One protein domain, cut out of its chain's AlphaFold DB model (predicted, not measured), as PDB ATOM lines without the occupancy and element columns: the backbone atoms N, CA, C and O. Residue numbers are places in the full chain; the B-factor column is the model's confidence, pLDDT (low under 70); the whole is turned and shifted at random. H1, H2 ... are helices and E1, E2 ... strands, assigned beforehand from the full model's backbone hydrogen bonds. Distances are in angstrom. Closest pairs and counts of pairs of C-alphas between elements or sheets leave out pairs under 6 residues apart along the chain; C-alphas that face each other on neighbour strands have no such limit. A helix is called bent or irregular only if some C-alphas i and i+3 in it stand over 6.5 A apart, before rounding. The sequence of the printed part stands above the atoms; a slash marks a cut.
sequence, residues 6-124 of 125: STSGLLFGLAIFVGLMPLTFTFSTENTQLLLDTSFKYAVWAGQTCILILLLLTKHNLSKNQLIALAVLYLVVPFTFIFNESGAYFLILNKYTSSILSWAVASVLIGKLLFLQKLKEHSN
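Overview. This is residues 6 to 124 of the 125 residues of an uncharacterized protein of Thermoflexibacter ruber (UniProt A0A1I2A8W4). Four helices, H1, H2, H3 and H4, stand side by side in an up-and-down bundle, each running against the one before it, and two small strand hairpins lie at one end of the bundle. E1 and E2 join H1 to H2 there, E3 and E4 join H3 to H4, and at the opposite end residues 118 to 124, of which 118 to 122 belong to H4, stick out as a tail. The printed part has 119 residues, in the order H1 E1 E2 H2 H3 E3 E4 H4, mostly helix, with two separate antiparallel sheets of two strands. It is a rod spanning 60 by 29 by 21 A, only just loose and close to compact, with a radius of gyration of the C-alphas of 16.3 A.

Along the chain. H1, residues 6 to 23, begins at C-alpha 6 (-23.427, 23.574, -22.337) and is 27.1 A long; it is only just irregular, with C-alphas 19 and 22 6.9 A apart. E1 is residues 25 to 27 and E2 residues 32 to 34. H2, residues 41 to 57, is 24.5 A long. H3, residues 64 to 76, is 18.4 A long. E3 is residues 81 to 84 and E4 residues 87 to 90. H4, residues 96 to 122, is 38.9 A long and ends at C-alpha 122 (-41.951, 44.746, -17.650).

Arrangement. In the bundle, residues 14 to 22 of H1 touch residues 44 to 51 of H2, opposite ways at a shallow tilt of 34 degrees, only just short of steep; the closest C-alphas are those of Val 18 and Gly 47, 5.9 A apart. H1 touches H3 with residues 12 to 19 alone, the same way at a shallow tilt of 12 degrees, closest at the C-alphas of Gly 19 and Tyr 74, 5.9 A. H4 touches H3 with residues 102 to 113 alone, opposite ways at a shallow tilt of 25 degrees, closest at the C-alphas of Ala 71 and Ala 106, 4.4 A. H4 touches H2 with residues 97 to 109 alone, the same way at a shallow tilt of 16 degrees, closest at the C-alphas of Leu 52 and Val 105, 5.4 A. H1 and H4 are close but not clearly touching, and H2 and H3 are apart. In the hairpin of E1 and E2, N 26 and O 33 are within hydrogen-bond range at 2.8 A. In the hairpin of E3 and E4, N 87 and O 84 are within range at 3.0 A. E1 and E2 are apart from E3 and E4. Every O i to N i+4 pair is within hydrogen-bond range in H2, H3 and H4, and 12 of 14 are in H1.

Size, cuts and confidence. The two C-alphas farthest apart, of Glu 30 and Asn 124, are 61.5 A apart. Residues 83 to 88 stand free, as do residues 118 to 124. The printed part has no cut and no long link. Mean pLDDT of the printed part is 81.3; it is under 70 at residues 6 to 7, 60, 80 to 95 and 122 to 124.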
ATOM      1  N   SER A   6     -23.428  25.037 -22.105       60.34
ATOM      2  CA  SER A   6     -23.427  23.574 -22.337       60.34
ATOM      3  C   SER A   6     -24.773  22.890 -22.017       60.34
ATOM      4  O   SER A   6     -25.310  22.129 -22.823       60.34
ATOM      5  N   THR A   7     -25.389  23.230 -20.881       66.62
ATOM      6  CA  THR A   7     -26.612  22.565 -20.396       66.62
ATOM      7  C   THR A   7     -27.849  22.866 -21.251       66.62
ATOM      8  O   THR A   7     -28.739  22.028 -21.378       66.62
ATOM      9  N   SER A   8     -27.906  24.053 -21.862       75.00
ATOM     10  CA  SER A   8     -29.003  24.463 -22.750       75.00
ATOM     11  C   SER A   8     -29.026  23.643 -24.038       75.00
ATOM     12  O   SER A   8     -30.074  23.123 -24.428       75.00
ATOM     13  N   GLY A   9     -27.857  23.480 -24.669       82.62
ATOM     14  CA  GLY A   9     -27.714  22.698 -25.897       82.62
ATOM     15  C   GLY A   9     -28.047  21.224 -25.682       82.62
ATOM     16  O   GLY A   9     -28.746  20.630 -26.501       82.62
ATOM     17  N   LEU A  10     -27.627  20.661 -24.545       87.12
ATOM     18  CA  LEU A  10     -27.940  19.283 -24.177       87.12
ATOM     19  C   LEU A  10     -29.448  19.079 -23.972       87.12
ATOM     20  O   LEU A  10     -30.017  18.161 -24.558       87.12
ATOM     21  N   LEU A  11     -30.113  19.946 -23.197       89.25
ATOM     22  CA  LEU A  11     -31.562  19.844 -22.970       89.25
ATOM     23  C   LEU A  11     -32.352  19.993 -24.278       89.25
ATOM     24  O   LEU A  11     -33.315  19.265 -24.498       89.25
ATOM     25  N   PHE A  12     -31.930  20.912 -25.150       90.56
ATOM     26  CA  PHE A  12     -32.530  21.093 -26.469       90.56
ATOM     27  C   PHE A  12     -32.392  19.836 -27.334       90.56
ATOM     28  O   PHE A  12     -33.388  19.358 -27.874       90.56
ATOM     29  N   GLY A  13     -31.187  19.264 -27.419       91.25
ATOM     30  CA  GLY A  13     -30.936  18.037 -28.178       91.25
ATOM     31  C   GLY A  13     -31.731  16.845 -27.647       91.25
ATOM     32  O   GLY A  13     -32.363  16.135 -28.427       91.25
ATOM     33  N   LEU A  14     -31.777  16.666 -26.321       92.50
ATOM     34  CA  LEU A  14     -32.581  15.614 -25.693       92.50
ATOM     35  C   LEU A  14     -34.080  15.793 -25.960       92.50
ATOM     36  O   LEU A  14     -34.764  14.815 -26.249       92.50
ATOM     37  N   ALA A  15     -34.592  17.026 -25.901       92.75
ATOM     38  CA  ALA A  15     -35.991  17.304 -26.206       92.75
ATOM     39  C   ALA A  15     -36.323  17.021 -27.681       92.75
ATOM     40  O   ALA A  15     -37.366  16.446 -27.964       92.75
ATOM     41  N   ILE A  16     -35.433  17.345 -28.626       94.31
ATOM     42  CA  ILE A  16     -35.627  16.954 -30.034       94.31
ATOM     43  C   ILE A  16     -35.660  15.434 -30.162       94.31
ATOM     44  O   ILE A  16     -36.591  14.890 -30.753       94.31
ATOM     45  N   PHE A  17     -34.662  14.752 -29.598       94.62
ATOM     46  CA  PHE A  17     -34.545  13.300 -29.682       94.62
ATOM     47  C   PHE A  17     -35.815  12.612 -29.175       94.62
ATOM     48  O   PHE A  17     -36.438  11.837 -29.899       94.62
ATOM     49  N   VAL A  18     -36.256  12.963 -27.967       93.75
ATOM     50  CA  VAL A  18     -37.473  12.418 -27.359       93.75
ATOM     51  C   VAL A  18     -38.732  12.818 -28.129       93.75
ATOM     52  O   VAL A  18     -39.654  12.013 -28.234       93.75
ATOM     53  N   GLY A  19     -38.790  14.033 -28.676       90.50
ATOM     54  CA  GLY A  19     -39.905  14.486 -29.510       90.50
ATOM     55  C   GLY A  19     -40.060  13.667 -30.791       90.50
ATOM     56  O   GLY A  19     -41.179  13.452 -31.240       90.50
ATOM     57  N   LEU A  20     -38.958  13.154 -31.344       91.69
ATOM     58  CA  LEU A  20     -38.959  12.335 -32.558       91.69
ATOM     59  C   LEU A  20     -39.129  10.834 -32.294       91.69
ATOM     60  O   LEU A  20     -39.550  10.120 -33.198       91.69
ATOM     61  N   MET A  21     -38.861  10.341 -31.079       90.75
ATOM     62  CA  MET A  21     -39.020   8.918 -30.732       90.75
ATOM     63  C   MET A  21     -40.384   8.308 -31.129       90.75
ATOM     64  O   MET A  21     -40.380   7.202 -31.672       90.75
ATOM     65  N   PRO A  22     -41.540   8.977 -30.932       87.38
ATOM     66  CA  PRO A  22     -42.844   8.480 -31.385       87.38
ATOM     67  C   PRO A  22     -42.934   8.167 -32.883       87.38
ATOM     68  O   PRO A  22     -43.761   7.353 -33.282       87.38
ATOM     69  N   LEU A  23     -42.096   8.817 -33.696       85.88
ATOM     70  CA  LEU A  23     -42.076   8.720 -35.159       85.88
ATOM     71  C   LEU A  23     -41.129   7.635 -35.678       85.88
ATOM     72  O   LEU A  23     -40.986   7.465 -36.885       85.88
ATOM     73  N   THR A  24     -40.423   6.951 -34.781       86.31
ATOM     74  CA  THR A  24     -39.443   5.934 -35.163       86.31
ATOM     75  C   THR A  24     -40.109   4.587 -35.418       86.31
ATOM     76  O   THR A  24     -41.207   4.307 -34.931       86.31
ATOM     77  N   PHE A  25     -39.422   3.741 -36.181       83.44
ATOM     78  CA  PHE A  25     -39.894   2.422 -36.578       83.44
ATOM     79  C   PHE A  25     -38.900   1.349 -36.145       83.44
ATOM     80  O   PHE A  25     -37.693   1.589 -36.087       83.44
ATOM     81  N   THR A  26     -39.410   0.154 -35.878       82.12
ATOM     82  CA  THR A  26     -38.613  -1.061 -35.766       82.12
ATOM     83  C   THR A  26     -38.689  -1.833 -37.077       82.12
ATOM     84  O   THR A  26     -39.751  -1.962 -37.692       82.12
ATOM     85  N   PHE A  27     -37.544  -2.358 -37.504       79.56
ATOM     86  CA  PHE A  27     -37.452  -3.248 -38.654       79.56
ATOM     87  C   PHE A  27     -37.390  -4.685 -38.142       79.56
ATOM     88  O   PHE A  27     -36.451  -5.053 -37.438       79.56
ATOM     89  N   SER A  28     -38.406  -5.479 -38.470       72.50
ATOM     90  CA  SER A  28     -38.387  -6.933 -38.330       72.50
ATOM     91  C   SER A  28     -38.261  -7.562 -39.715       72.50
ATOM     92  O   SER A  28     -38.633  -6.942 -40.712       72.50
ATOM     93  N   THR A  29     -37.772  -8.799 -39.781       71.94
ATOM     94  CA  THR A  29     -37.655  -9.588 -41.018       71.94
ATOM     95  C   THR A  29     -38.965  -9.682 -41.797       71.94
ATOM     96  O   THR A  29     -38.930  -9.846 -43.011       71.94
ATOM     97  N   GLU A  30     -40.106  -9.561 -41.116       70.69
ATOM     98  CA  GLU A  30     -41.427  -9.728 -41.724       70.69
ATOM     99  C   GLU A  30     -42.203  -8.420 -41.910       70.69
ATOM    100  O   GLU A  30     -43.097  -8.389 -42.744       70.69
ATOM    101  N   ASN A  31     -41.902  -7.351 -41.160       70.88
ATOM    102  CA  ASN A  31     -42.660  -6.094 -41.209       70.88
ATOM    103  C   ASN A  31     -41.892  -4.908 -40.606       70.88
ATOM    104  O   ASN A  31     -41.092  -5.058 -39.679       70.88
ATOM    105  N   THR A  32     -42.212  -3.702 -41.077       76.38
ATOM    106  CA  THR A  32     -41.856  -2.436 -40.416       76.38
ATOM    107  C   THR A  32     -43.019  -1.991 -39.537       76.38
ATOM    108  O   THR A  32     -44.142  -1.857 -40.015       76.38
ATOM    109  N   GLN A  33     -42.765  -1.770 -38.248       76.81
ATOM    110  CA  GLN A  33     -43.787  -1.342 -37.289       76.81
ATOM    111  C   GLN A  33     -43.357  -0.043 -36.614       76.81
ATOM    112  O   GLN A  33     -42.170   0.170 -36.372       76.81
ATOM    113  N   LEU A  34     -44.305   0.840 -36.293       79.69
ATOM    114  CA  LEU A  34     -44.000   2.014 -35.475       79.69
ATOM    115  C   LEU A  34     -43.533   1.561 -34.092       79.69
ATOM    116  O   LEU A  34     -44.071   0.615 -33.516       79.69
ATOM    117  N   LEU A  35     -42.580   2.282 -33.502       83.38
ATOM    118  CA  LEU A  35     -42.050   1.954 -32.178       83.38
ATOM    119  C   LEU A  35     -43.167   1.910 -31.116       83.38
ATOM    120  O   LEU A  35     -43.139   1.086 -30.200       83.38
ATOM    121  N   LEU A  36     -44.195   2.747 -31.286       83.62
ATOM    122  CA  LEU A  36     -45.387   2.807 -30.435       83.62
ATOM    123  C   LEU A  36     -46.333   1.601 -30.545       83.62
ATOM    124  O   LEU A  36     -47.193   1.432 -29.676       83.62
ATOM    125  N   ASP A  37     -46.187   0.772 -31.577       81.69
ATOM    126  CA  ASP A  37     -46.929  -0.485 -31.730       81.69
ATOM    127  C   ASP A  37     -46.242  -1.664 -31.026       81.69
ATOM    128  O   ASP A  37     -46.842  -2.720 -30.845       81.69
ATOM    129  N   THR A  38     -45.013  -1.466 -30.548       83.12
ATOM    130  CA  THR A  38     -44.204  -2.506 -29.901       83.12
ATOM    131  C   THR A  38     -44.160  -2.354 -28.374       83.12
ATOM    132  O   THR A  38     -44.718  -1.419 -27.790       83.12
ATOM    133  N   SER A  39     -43.445  -3.255 -27.692       87.12
ATOM    134  CA  SER A  39     -43.124  -3.126 -26.262       87.12
ATOM    135  C   SER A  39     -42.289  -1.876 -25.942       87.12
ATOM    136  O   SER A  39     -42.341  -1.380 -24.817       87.12
ATOM    137  N   PHE A  40     -41.590  -1.296 -26.922       87.38
ATOM    138  CA  PHE A  40     -40.797  -0.077 -26.738       87.38
ATOM    139  C   PHE A  40     -41.638   1.192 -26.554       87.38
ATOM    140  O   PHE A  40     -41.095   2.226 -26.161       87.38
ATOM    141  N   LYS A  41     -42.966   1.128 -26.732       88.06
ATOM    142  CA  LYS A  41     -43.874   2.251 -26.447       88.06
ATOM    143  C   LYS A  41     -43.695   2.829 -25.038       88.06
ATOM    144  O   LYS A  41     -43.776   4.041 -24.860       88.06
ATOM    145  N   TYR A  42     -43.380   1.987 -24.048       90.31
ATOM    146  CA  TYR A  42     -43.138   2.435 -22.674       90.31
ATOM    147  C   TYR A  42     -41.862   3.272 -22.551       90.31
ATOM    148  O   TYR A  42     -41.851   4.243 -21.800       90.31
ATOM    149  N   ALA A  43     -40.815   2.952 -23.317       91.50
ATOM    150  CA  ALA A  43     -39.592   3.753 -23.355       91.50
ATOM    151  C   ALA A  43     -39.849   5.132 -23.981       91.50
ATOM    152  O   ALA A  43     -39.356   6.137 -23.470       91.50
ATOM    153  N   VAL A  44     -40.682   5.195 -25.029       91.50
ATOM    154  CA  VAL A  44     -41.120   6.468 -25.628       91.50
ATOM    155  C   VAL A  44     -41.867   7.317 -24.598       91.50
ATOM    156  O   VAL A  44     -41.521   8.479 -24.388       91.50
ATOM    157  N   TRP A  45     -42.851   6.739 -23.903       92.94
ATOM    158  CA  TRP A  45     -43.635   7.464 -22.896       92.94
ATOM    159  C   TRP A  45     -42.793   7.904 -21.701       92.94
ATOM    160  O   TRP A  45     -42.949   9.029 -21.224       92.94
ATOM    161  N   ALA A  46     -41.882   7.046 -21.238       94.38
ATOM    162  CA  ALA A  46     -40.943   7.380 -20.176       94.38
ATOM    163  C   ALA A  46     -40.060   8.564 -20.589       94.38
ATOM    164  O   ALA A  46     -39.974   9.543 -19.852       94.38
ATOM    165  N   GLY A  47     -39.497   8.536 -21.802       94.69
ATOM    166  CA  GLY A  47     -38.713   9.645 -22.349       94.69
ATOM    167  C   GLY A  47     -39.508  10.952 -22.407       94.69
ATOM    168  O   GLY A  47     -39.051  11.975 -21.892       94.69
ATOM    169  N   GLN A  48     -40.718  10.919 -22.977       93.88
ATOM    170  CA  GLN A  48     -41.596  12.093 -23.081       93.88
ATOM    171  C   GLN A  48     -41.952  12.665 -21.702       93.88
ATOM    172  O   GLN A  48     -41.894  13.879 -21.503       93.88
ATOM    173  N   THR A  49     -42.243  11.795 -20.733       95.19
ATOM    174  CA  THR A  49     -42.537  12.186 -19.347       95.19
ATOM    175  C   THR A  49     -41.313  12.803 -18.668       95.19
ATOM    176  O   THR A  49     -41.426  13.853 -18.036       95.19
ATOM    177  N   CYS A  50     -40.126  12.214 -18.837       94.94
ATOM    178  CA  CYS A  50     -38.883  12.763 -18.301       94.94
ATOM    179  C   CYS A  50     -38.596  14.163 -18.855       94.94
ATOM    180  O   CYS A  50     -38.278  15.064 -18.080       94.94
ATOM    181  N   ILE A  51     -38.752  14.378 -20.166       94.19
ATOM    182  CA  ILE A  51     -38.559  15.706 -20.767       94.19
ATOM    183  C   ILE A  51     -39.593  16.707 -20.264       94.19
ATOM    184  O   ILE A  51     -39.225  17.836 -19.945       94.19
ATOM    185  N   LEU A  52     -40.857  16.304 -20.129       94.19
ATOM    186  CA  LEU A  52     -41.893  17.163 -19.563       94.19
ATOM    187  C   LEU A  52     -41.514  17.643 -18.155       94.19
ATOM    188  O   LEU A  52     -41.541  18.844 -17.884       94.19
ATOM    189  N   ILE A  53     -41.098  16.722 -17.282       94.19
ATOM    190  CA  ILE A  53     -40.673  17.038 -15.913       94.19
ATOM    191  C   ILE A  53     -39.436  17.944 -15.925       94.19
ATOM    192  O   ILE A  53     -39.417  18.971 -15.247       94.19
ATOM    193  N   LEU A  54     -38.418  17.616 -16.725       91.88
ATOM    194  CA  LEU A  54     -37.203  18.429 -16.834       91.88
ATOM    195  C   LEU A  54     -37.508  19.853 -17.305       91.88
ATOM    196  O   LEU A  54     -36.962  20.814 -16.759       91.88
ATOM    197  N   LEU A  55     -38.398  20.002 -18.290       91.00
ATOM    198  CA  LEU A  55     -38.829  21.307 -18.775       91.00
ATOM    199  C   LEU A  55     -39.589  22.073 -17.692       91.00
ATOM    200  O   LEU A  55     -39.305  23.255 -17.512       91.00
ATOM    201  N   LEU A  56     -40.487  21.437 -16.937       90.31
ATOM    202  CA  LEU A  56     -41.206  22.083 -15.832       90.31
ATOM    203  C   LEU A  56     -40.262  22.580 -14.725       90.31
ATOM    204  O   LEU A  56     -40.407  23.710 -14.264       90.31
ATOM    205  N   LEU A  57     -39.273  21.771 -14.334       89.62
ATOM    206  CA  LEU A  57     -38.356  22.093 -13.232       89.62
ATOM    207  C   LEU A  57     -37.273  23.113 -13.618       89.62
ATOM    208  O   LEU A  57     -36.801  23.885 -12.781       89.62
ATOM    209  N   THR A  58     -36.867  23.147 -14.885       83.88
ATOM    210  CA  THR A  58     -35.811  24.054 -15.347       83.88
ATOM    211  C   THR A  58     -36.392  25.439 -15.607       83.88
ATOM    212  O   THR A  58     -37.176  25.571 -16.535       83.88
ATOM    213  N   LYS A  59     -35.999  26.494 -14.877       72.69
ATOM    214  CA  LYS A  59     -36.596  27.841 -15.039       72.69
ATOM    215  C   LYS A  59     -36.522  28.374 -16.481       72.69
ATOM    216  O   LYS A  59     -37.555  28.411 -17.141       72.69
ATOM    217  N   HIS A  60     -35.345  28.724 -17.009       64.56
ATOM    218  CA  HIS A  60     -35.215  29.285 -18.367       64.56
ATOM    219  C   HIS A  60     -33.817  29.061 -18.964       64.56
ATOM    220  O   HIS A  60     -33.016  29.984 -19.043       64.56
ATOM    221  N   ASN A  61     -33.527  27.837 -19.412       70.75
ATOM    222  CA  ASN A  61     -32.243  27.540 -20.064       70.75
ATOM    223  C   ASN A  61     -32.309  27.591 -21.595       70.75
ATOM    224  O   ASN A  61     -31.269  27.565 -22.239       70.75
ATOM    225  N   LEU A  62     -33.497  27.653 -22.197       83.19
ATOM    226  CA  LEU A  62     -33.672  27.603 -23.650       83.19
ATOM    227  C   LEU A  62     -33.932  29.001 -24.214       83.19
ATOM    228  O   LEU A  62     -34.718  29.770 -23.661       83.19
ATOM    229  N   SER A  63     -33.282  29.316 -25.332       87.25
ATOM    230  CA  SER A  63     -33.519  30.556 -26.074       87.25
ATOM    231  C   SER A  63     -34.927  30.589 -26.678       87.25
ATOM    232  O   SER A  63     -35.553  29.552 -26.904       87.25
ATOM    233  N   LYS A  64     -35.420  31.791 -27.006       87.56
ATOM    234  CA  LYS A  64     -36.738  31.990 -27.632       87.56
ATOM    235  C   LYS A  64     -36.930  31.110 -28.876       87.56
ATOM    236  O   LYS A  64     -37.957  30.453 -29.008       87.56
ATOM    237  N   ASN A  65     -35.926  31.061 -29.754       89.06
ATOM    238  CA  ASN A  65     -35.990  30.284 -30.994       89.06
ATOM    239  C   ASN A  65     -36.041  28.775 -30.719       89.06
ATOM    240  O   ASN A  65     -36.796  28.065 -31.373       89.06
ATOM    241  N   GLN A  66     -35.295  28.295 -29.719       91.00
ATOM    242  CA  GLN A  66     -35.334  26.889 -29.303       91.00
ATOM    243  C   GLN A  66     -36.695  26.507 -28.714       91.00
ATOM    244  O   GLN A  66     -37.218  25.444 -29.036       91.00
ATOM    245  N   LEU A  67     -37.289  27.376 -27.888       91.75
ATOM    246  CA  LEU A  67     -38.627  27.151 -27.335       91.75
ATOM    247  C   LEU A  67     -39.687  27.061 -28.438       91.75
ATOM    248  O   LEU A  67     -40.500  26.145 -28.407       91.75
ATOM    249  N   ILE A  68     -39.650  27.968 -29.421       93.12
ATOM    250  CA  ILE A  68     -40.578  27.953 -30.561       93.12
ATOM    251  C   ILE A  68     -40.391  26.679 -31.389       93.12
ATOM    252  O   ILE A  68     -41.368  25.988 -31.662       93.12
ATOM    253  N   ALA A  69     -39.149  26.339 -31.751       92.75
ATOM    254  CA  ALA A  69     -38.859  25.150 -32.548       92.75
ATOM    255  C   ALA A  69     -39.341  23.864 -31.859       92.75
ATOM    256  O   ALA A  69     -40.009  23.045 -32.487       92.75
ATOM    257  N   LEU A  70     -39.066  23.711 -30.557       93.81
ATOM    258  CA  LEU A  70     -39.550  22.566 -29.787       93.81
ATOM    259  C   LEU A  70     -41.077  22.568 -29.658       93.81
ATOM    260  O   LEU A  70     -41.691  21.515 -29.793       93.81
ATOM    261  N   ALA A  71     -41.705  23.722 -29.420       93.44
ATOM    262  CA  ALA A  71     -43.158  23.802 -29.299       93.44
ATOM    263  C   ALA A  71     -43.847  23.355 -30.593       93.44
ATOM    264  O   ALA A  71     -44.766  22.543 -30.541       93.44
ATOM    265  N   VAL A  72     -43.364  23.829 -31.747       93.38
ATOM    266  CA  VAL A  72     -43.871  23.413 -33.062       93.38
ATOM    267  C   VAL A  72     -43.646  21.920 -33.276       93.38
ATOM    268  O   VAL A  72     -44.588  21.221 -33.638       93.38
ATOM    269  N   LEU A  73     -42.440  21.413 -32.998       92.75
ATOM    270  CA  LEU A  73     -42.129  19.989 -33.127       92.75
ATOM    271  C   LEU A  73     -43.126  19.127 -32.340       92.75
ATOM    272  O   LEU A  73     -43.801  18.282 -32.917       92.75
ATOM    273  N   TYR A  74     -43.265  19.376 -31.039       92.12
ATOM    274  CA  TYR A  74     -44.145  18.599 -30.164       92.12
ATOM    275  C   TYR A  74     -45.641  18.799 -30.458       92.12
ATOM    276  O   TYR A  74     -46.451  17.936 -30.124       92.12
ATOM    277  N   LEU A  75     -46.025  19.906 -31.100       91.25
ATOM    278  CA  LEU A  75     -47.394  20.127 -31.563       91.25
ATOM    279  C   LEU A  75     -47.698  19.331 -32.836       91.25
ATOM    280  O   LEU A  75     -48.812  18.834 -32.972       91.25
ATOM    281  N   VAL A  76     -46.715  19.186 -33.731       88.25
ATOM    282  CA  VAL A  76     -46.856  18.499 -35.025       88.25
ATOM    283  C   VAL A  76     -46.676  16.983 -34.912       88.25
ATOM    284  O   VAL A  76     -47.343  16.254 -35.635       88.25
ATOM    285  N   VAL A  77     -45.835  16.488 -33.998       85.75
ATOM    286  CA  VAL A  77     -45.565  15.043 -33.807       85.75
ATOM    287  C   VAL A  77     -46.833  14.175 -33.715       85.75
ATOM    288  O   VAL A  77     -46.850  13.108 -34.322       85.75
ATOM    289  N   PRO A  78     -47.919  14.588 -33.037       80.38
ATOM    290  CA  PRO A  78     -49.169  13.819 -33.002       80.38
ATOM    291  C   PRO A  78     -49.900  13.686 -34.348       80.38
ATOM    292  O   PRO A  78     -50.785  12.840 -34.475       80.38
ATOM    293  N   PHE A  79     -49.556  14.506 -35.342       76.88
ATOM    294  CA  PHE A  79     -50.165  14.540 -36.674       76.88
ATOM    295  C   PHE A  79     -49.345  13.741 -37.696       76.88
ATOM    296  O   PHE A  79     -48.995  14.239 -38.765       76.88
ATOM    297  N   THR A  80     -49.000  12.495 -37.371       63.75
ATOM    298  CA  THR A  80     -48.258  11.629 -38.291       63.75
ATOM    299  C   THR A  80     -49.068  11.248 -39.516       63.75
ATOM    300  O   THR A  80     -50.160  10.694 -39.408       63.75
ATOM    301  N   PHE A  81     -48.483  11.467 -40.686       57.09
ATOM    302  CA  PHE A  81     -49.029  11.019 -41.957       57.09
ATOM    303  C   PHE A  81     -48.683   9.543 -42.166       57.09
ATOM    304  O   PHE A  81     -47.507   9.179 -42.182       57.09
ATOM    305  N   ILE A  82     -49.697   8.697 -42.338       51.22
ATOM    306  CA  ILE A  82     -49.503   7.351 -42.881       51.22
ATOM    307  C   ILE A  82     -49.813   7.434 -44.372       51.22
ATOM    308  O   ILE A  82     -50.921   7.801 -44.770       51.22
ATOM    309  N   PHE A  83     -48.812   7.115 -45.187       49.03
ATOM    310  CA  PHE A  83     -48.968   6.957 -46.626       49.03
ATOM    311  C   PHE A  83     -49.366   5.503 -46.892       49.03
ATOM    312  O   PHE A  83     -48.579   4.597 -46.628       49.03
ATOM    313  N   ASN A  84     -50.587   5.280 -47.374       50.84
ATOM    314  CA  ASN A  84     -51.002   4.000 -47.950       50.84
ATOM    315  C   ASN A  84     -51.152   4.173 -49.472       50.84
ATOM    316  O   ASN A  84     -51.330   5.291 -49.958       50.84
ATOM    317  N   GLU A  85     -51.153   3.069 -50.215       51.56
ATOM    318  CA  GLU A  85     -51.440   3.005 -51.653       51.56
ATOM    319  C   GLU A  85     -52.778   3.676 -52.026       51.56
ATOM    320  O   GLU A  85     -52.967   4.103 -53.160       51.56
ATOM    321  N   SER A  86     -53.700   3.827 -51.066       52.94
ATOM    322  CA  SER A  86     -55.027   4.436 -51.250       52.94
ATOM    323  C   SER A  86     -55.096   5.951 -50.973       52.94
ATOM    324  O   SER A  86     -56.168   6.536 -51.117       52.94
ATOM    325  N   GLY A  87     -53.993   6.598 -50.576       46.84
ATOM    326  CA  GLY A  87     -53.927   8.045 -50.319       46.84
ATOM    327  C   GLY A  87     -53.354   8.431 -48.950       46.84
ATOM    328  O   GLY A  87     -52.985   7.584 -48.135       46.84
ATOM    329  N   ALA A  88     -53.265   9.743 -48.700       45.88
ATOM    330  CA  ALA A  88     -52.826  10.300 -47.422       45.88
ATOM    331  C   ALA A  88     -54.024  10.446 -46.475       45.88
ATOM    332  O   ALA A  88     -54.891  11.295 -46.689       45.88
ATOM    333  N   TYR A  89     -54.066   9.640 -45.414       47.50
ATOM    334  CA  TYR A  89     -55.097   9.753 -44.383       47.50
ATOM    335  C   TYR A  89     -54.524  10.454 -43.151       47.50
ATOM    336  O   TYR A  89     -53.462  10.085 -42.644       47.50
ATOM    337  N   PHE A  90     -55.243  11.468 -42.658       46.25
ATOM    338  CA  PHE A  90     -54.960  12.092 -41.368       46.25
ATOM    339  C   PHE A  90     -55.302  11.097 -40.261       46.25
ATOM    340  O   PHE A  90     -56.447  10.981 -39.830       46.25
ATOM    341  N   LEU A  91     -54.293  10.382 -39.785       51.16
ATOM    342  CA  LEU A  91     -54.358   9.728 -38.495       51.16
ATOM    343  C   LEU A  91     -53.707  10.687 -37.506       51.16
ATOM    344  O   LEU A  91     -52.488  10.813 -37.452       51.16
ATOM    345  N   ILE A  92     -54.528  11.348 -36.677       53.50
ATOM    346  CA  ILE A  92     -54.060  11.629 -35.314       53.50
ATOM    347  C   ILE A  92     -53.497  10.296 -34.853       53.50
ATOM    348  O   ILE A  92     -54.224   9.299 -34.924       53.50
ATOM    349  N   LEU A  93     -52.214  10.265 -34.486       56.12
ATOM    350  CA  LEU A  93     -51.549   9.076 -33.975       56.12
ATOM    351  C   LEU A  93     -52.564   8.407 -33.039       56.12
ATOM    352  O   LEU A  93     -52.933   9.013 -32.027       56.12
ATOM    353  N   ASN A  94     -53.109   7.234 -33.405       55.91
ATOM    354  CA  ASN A  94     -54.212   6.568 -32.678       55.91
ATOM    355  C   ASN A  94     -53.693   5.949 -31.357       55.91
ATOM    356  O   ASN A  94     -54.007   4.834 -30.952       55.91
ATOM    357  N   LYS A  95     -52.766   6.676 -30.742       69.56
ATOM    358  CA  LYS A  95     -51.924   6.419 -29.591       69.56
ATOM    359  C   LYS A  95     -52.067   7.648 -28.702       69.56
ATOM    360  O   LYS A  95     -51.111   8.390 -28.472       69.56
ATOM    361  N   TYR A  96     -53.299   7.848 -28.231       75.56
ATOM    362  CA  TYR A  96     -53.743   9.008 -27.456       75.56
ATOM    363  C   TYR A  96     -52.744   9.420 -26.368       75.56
ATOM    364  O   TYR A  96     -52.493  10.604 -26.190       75.56
ATOM    365  N   THR A  97     -52.099   8.456 -25.703       83.94
ATOM    366  CA  THR A  97     -51.095   8.708 -24.663       83.94
ATOM    367  C   THR A  97     -49.892   9.516 -25.157       83.94
ATOM    368  O   THR A  97     -49.536  10.514 -24.537       83.94
ATOM    369  N   SER A  98     -49.272   9.128 -26.277       85.31
ATOM    370  CA  SER A  98     -48.091   9.841 -26.787       85.31
ATOM    371  C   SER A  98     -48.473  11.199 -27.383       85.31
ATOM    372  O   SER A  98     -47.738  12.176 -27.224       85.31
ATOM    373  N   SER A  99     -49.662  11.288 -27.987       87.62
ATOM    374  CA  SER A  99     -50.228  12.545 -28.486       87.62
ATOM    375  C   SER A  99     -50.466  13.551 -27.359       87.62
ATOM    376  O   SER A  99     -49.982  14.680 -27.427       87.62
ATOM    377  N   ILE A 100     -51.132  13.122 -26.281       89.88
ATOM    378  CA  ILE A 100     -51.399  13.949 -25.097       89.88
ATOM    379  C   ILE A 100     -50.092  14.403 -24.445       89.88
ATOM    380  O   ILE A 100     -49.949  15.583 -24.137       89.88
ATOM    381  N   LEU A 101     -49.120  13.499 -24.269       92.12
ATOM    382  CA  LEU A 101     -47.813  13.858 -23.708       92.12
ATOM    383  C   LEU A 101     -47.089  14.893 -24.574       92.12
ATOM    384  O   LEU A 101     -46.507  15.837 -24.043       92.12
ATOM    385  N   SER A 102     -47.164  14.759 -25.898       91.31
ATOM    386  CA  SER A 102     -46.541  15.718 -26.812       91.31
ATOM    387  C   SER A 102     -47.197  17.096 -26.714       91.31
ATOM    388  O   SER A 102     -46.504  18.100 -26.551       91.31
ATOM    389  N   TRP A 103     -48.530  17.161 -26.703       93.12
ATOM    390  CA  TRP A 103     -49.252  18.422 -26.515       93.12
ATOM    391  C   TRP A 103     -49.040  19.039 -25.132       93.12
ATOM    392  O   TRP A 103     -48.959  20.264 -25.018       93.12
ATOM    393  N   ALA A 104     -48.887  18.225 -24.085       94.00
ATOM    394  CA  ALA A 104     -48.531  18.710 -22.756       94.00
ATOM    395  C   ALA A 104     -47.148  19.382 -22.768       94.00
ATOM    396  O   ALA A 104     -47.002  20.501 -22.271       94.00
ATOM    397  N   VAL A 105     -46.151  18.759 -23.406       94.06
ATOM    398  CA  VAL A 105     -44.817  19.356 -23.587       94.06
ATOM    399  C   VAL A 105     -44.898  20.656 -24.392       94.06
ATOM    400  O   VAL A 105     -44.343  21.671 -23.964       94.06
ATOM    401  N   ALA A 106     -45.633  20.666 -25.508       93.31
ATOM    402  CA  ALA A 106     -45.833  21.870 -26.317       93.31
ATOM    403  C   ALA A 106     -46.473  23.007 -25.499       93.31
ATOM    404  O   ALA A 106     -46.004  24.144 -25.544       93.31
ATOM    405  N   SER A 107     -47.477  22.692 -24.678       94.81
ATOM    406  CA  SER A 107     -48.151  23.659 -23.801       94.81
ATOM    407  C   SER A 107     -47.198  24.266 -22.768       94.81
ATOM    408  O   SER A 107     -47.200  25.481 -22.568       94.81
ATOM    409  N   VAL A 108     -46.323  23.457 -22.154       93.81
ATOM    410  CA  VAL A 108     -45.295  23.947 -21.215       93.81
ATOM    411  C   VAL A 108     -44.299  24.876 -21.912       93.81
ATOM    412  O   VAL A 108     -43.933  25.920 -21.364       93.81
ATOM    413  N   LEU A 109     -43.866  24.529 -23.124       92.94
ATOM    414  CA  LEU A 109     -42.935  25.341 -23.909       92.94
ATOM    415  C   LEU A 109     -43.553  26.683 -24.323       92.94
ATOM    416  O   LEU A 109     -42.902  27.721 -24.180       92.94
ATOM    417  N   ILE A 110     -44.816  26.680 -24.762       92.88
ATOM    418  CA  ILE A 110     -45.570  27.901 -25.080       92.88
ATOM    419  C   ILE A 110     -45.768  28.748 -23.819       92.88
ATOM    420  O   ILE A 110     -45.505  29.949 -23.844       92.88
ATOM    421  N   GLY A 111     -46.145  28.143 -22.689       91.50
ATOM    422  CA  GLY A 111     -46.286  28.857 -21.417       91.50
ATOM    423  C   GLY A 111     -44.994  29.569 -21.003       91.50
ATOM    424  O   GLY A 111     -45.012  30.743 -20.628       91.50
ATOM    425  N   LYS A 112     -43.844  28.904 -21.164       89.88
ATOM    426  CA  LYS A 112     -42.521  29.506 -20.926       89.88
ATOM    427  C   LYS A 112     -42.196  30.638 -21.891       89.88
ATOM    428  O   LYS A 112     -41.585  31.621 -21.474       89.88
ATOM    429  N   LEU A 113     -42.580  30.503 -23.158       89.56
ATOM    430  CA  LEU A 113     -42.395  31.540 -24.170       89.56
ATOM    431  C   LEU A 113     -43.174  32.812 -23.802       89.56
ATOM    432  O   LEU A 113     -42.593  33.898 -23.799       89.56
ATOM    433  N   LEU A 114     -44.450  32.661 -23.432       88.38
ATOM    434  CA  LEU A 114     -45.317  33.766 -23.015       88.38
ATOM    435  C   LEU A 114     -44.797  34.440 -21.738       88.38
ATOM    436  O   LEU A 114     -44.764  35.667 -21.649       88.38
ATOM    437  N   PHE A 115     -44.320  33.655 -20.767       86.56
ATOM    438  CA  PHE A 115     -43.743  34.199 -19.534       86.56
ATOM    439  C   PHE A 115     -42.466  35.013 -19.796       86.56
ATOM    440  O   PHE A 115     -42.285  36.094 -19.236       86.56
ATOM    441  N   LEU A 116     -41.605  34.535 -20.702       82.62
ATOM    442  CA  LEU A 116     -40.388  35.243 -21.104       82.62
ATOM    443  C   LEU A 116     -40.695  36.557 -21.843       82.62
ATOM    444  O   LEU A 116     -39.980  37.542 -21.662       82.62
ATOM    445  N   GLN A 117     -41.763  36.596 -22.646       78.94
ATOM    446  CA  GLN A 117     -42.235  37.828 -23.289       78.94
ATOM    447  C   GLN A 117     -42.740  38.844 -22.261       78.94
ATOM    448  O   GLN A 117     -42.282  39.986 -22.275       78.94
ATOM    449  N   LYS A 118     -43.588  38.414 -21.317       81.12
ATOM    450  CA  LYS A 118     -44.134  39.289 -20.269       81.12
ATOM    451  C   LYS A 118     -43.042  39.902 -19.383       81.12
ATOM    452  O   LYS A 118     -43.096  41.086 -19.066       81.12
ATOM    453  N   LEU A 119     -42.022  39.120 -19.014       75.00
ATOM    454  CA  LEU A 119     -40.868  39.630 -18.260       75.00
ATOM    455  C   LEU A 119     -40.099  40.710 -19.031       75.00
ATOM    456  O   LEU A 119     -39.671  41.696 -18.437       75.00
ATOM    457  N   LYS A 120     -39.936  40.540 -20.347       71.38
ATOM    458  CA  LYS A 120     -39.245  41.520 -21.190       71.38
ATOM    459  C   LYS A 120     -40.042  42.820 -21.336       71.38
ATOM    460  O   LYS A 120     -39.438  43.883 -21.414       71.38
ATOM    461  N   GLU A 121     -41.369  42.757 -21.375       71.69
ATOM    462  CA  GLU A 121     -42.219  43.956 -21.413       71.69
ATOM    463  C   GLU A 121     -42.150  44.748 -20.102       71.69
ATOM    464  O   GLU A 121     -42.059  45.970 -20.141       71.69
ATOM    465  N   HIS A 122     -42.109  44.075 -18.947       66.31
ATOM    466  CA  HIS A 122     -41.951  44.746 -17.650       66.31
ATOM    467  C   HIS A 122     -40.542  45.284 -17.372       66.31
ATOM    468  O   HIS A 122     -40.425  46.216 -16.591       66.31
ATOM    469  N   SER A 123     -39.481  44.733 -17.974       62.66
ATOM    470  CA  SER A 123     -38.111  45.228 -17.749       62.66
ATOM    471  C   SER A 123     -37.702  46.401 -18.648       62.66
ATOM    472  O   SER A 123     -36.576  46.874 -18.525       62.66
ATOM    473  N   ASN A 124     -38.531  46.782 -19.626       55.44
ATOM    474  CA  ASN A 124     -38.285  47.918 -20.530       55.44
ATOM    475  C   ASN A 124     -39.133  49.153 -20.159       55.44
ATOM    476  O   ASN A 124     -39.265  50.068 -20.971       55.44
TER     477      ASN A 124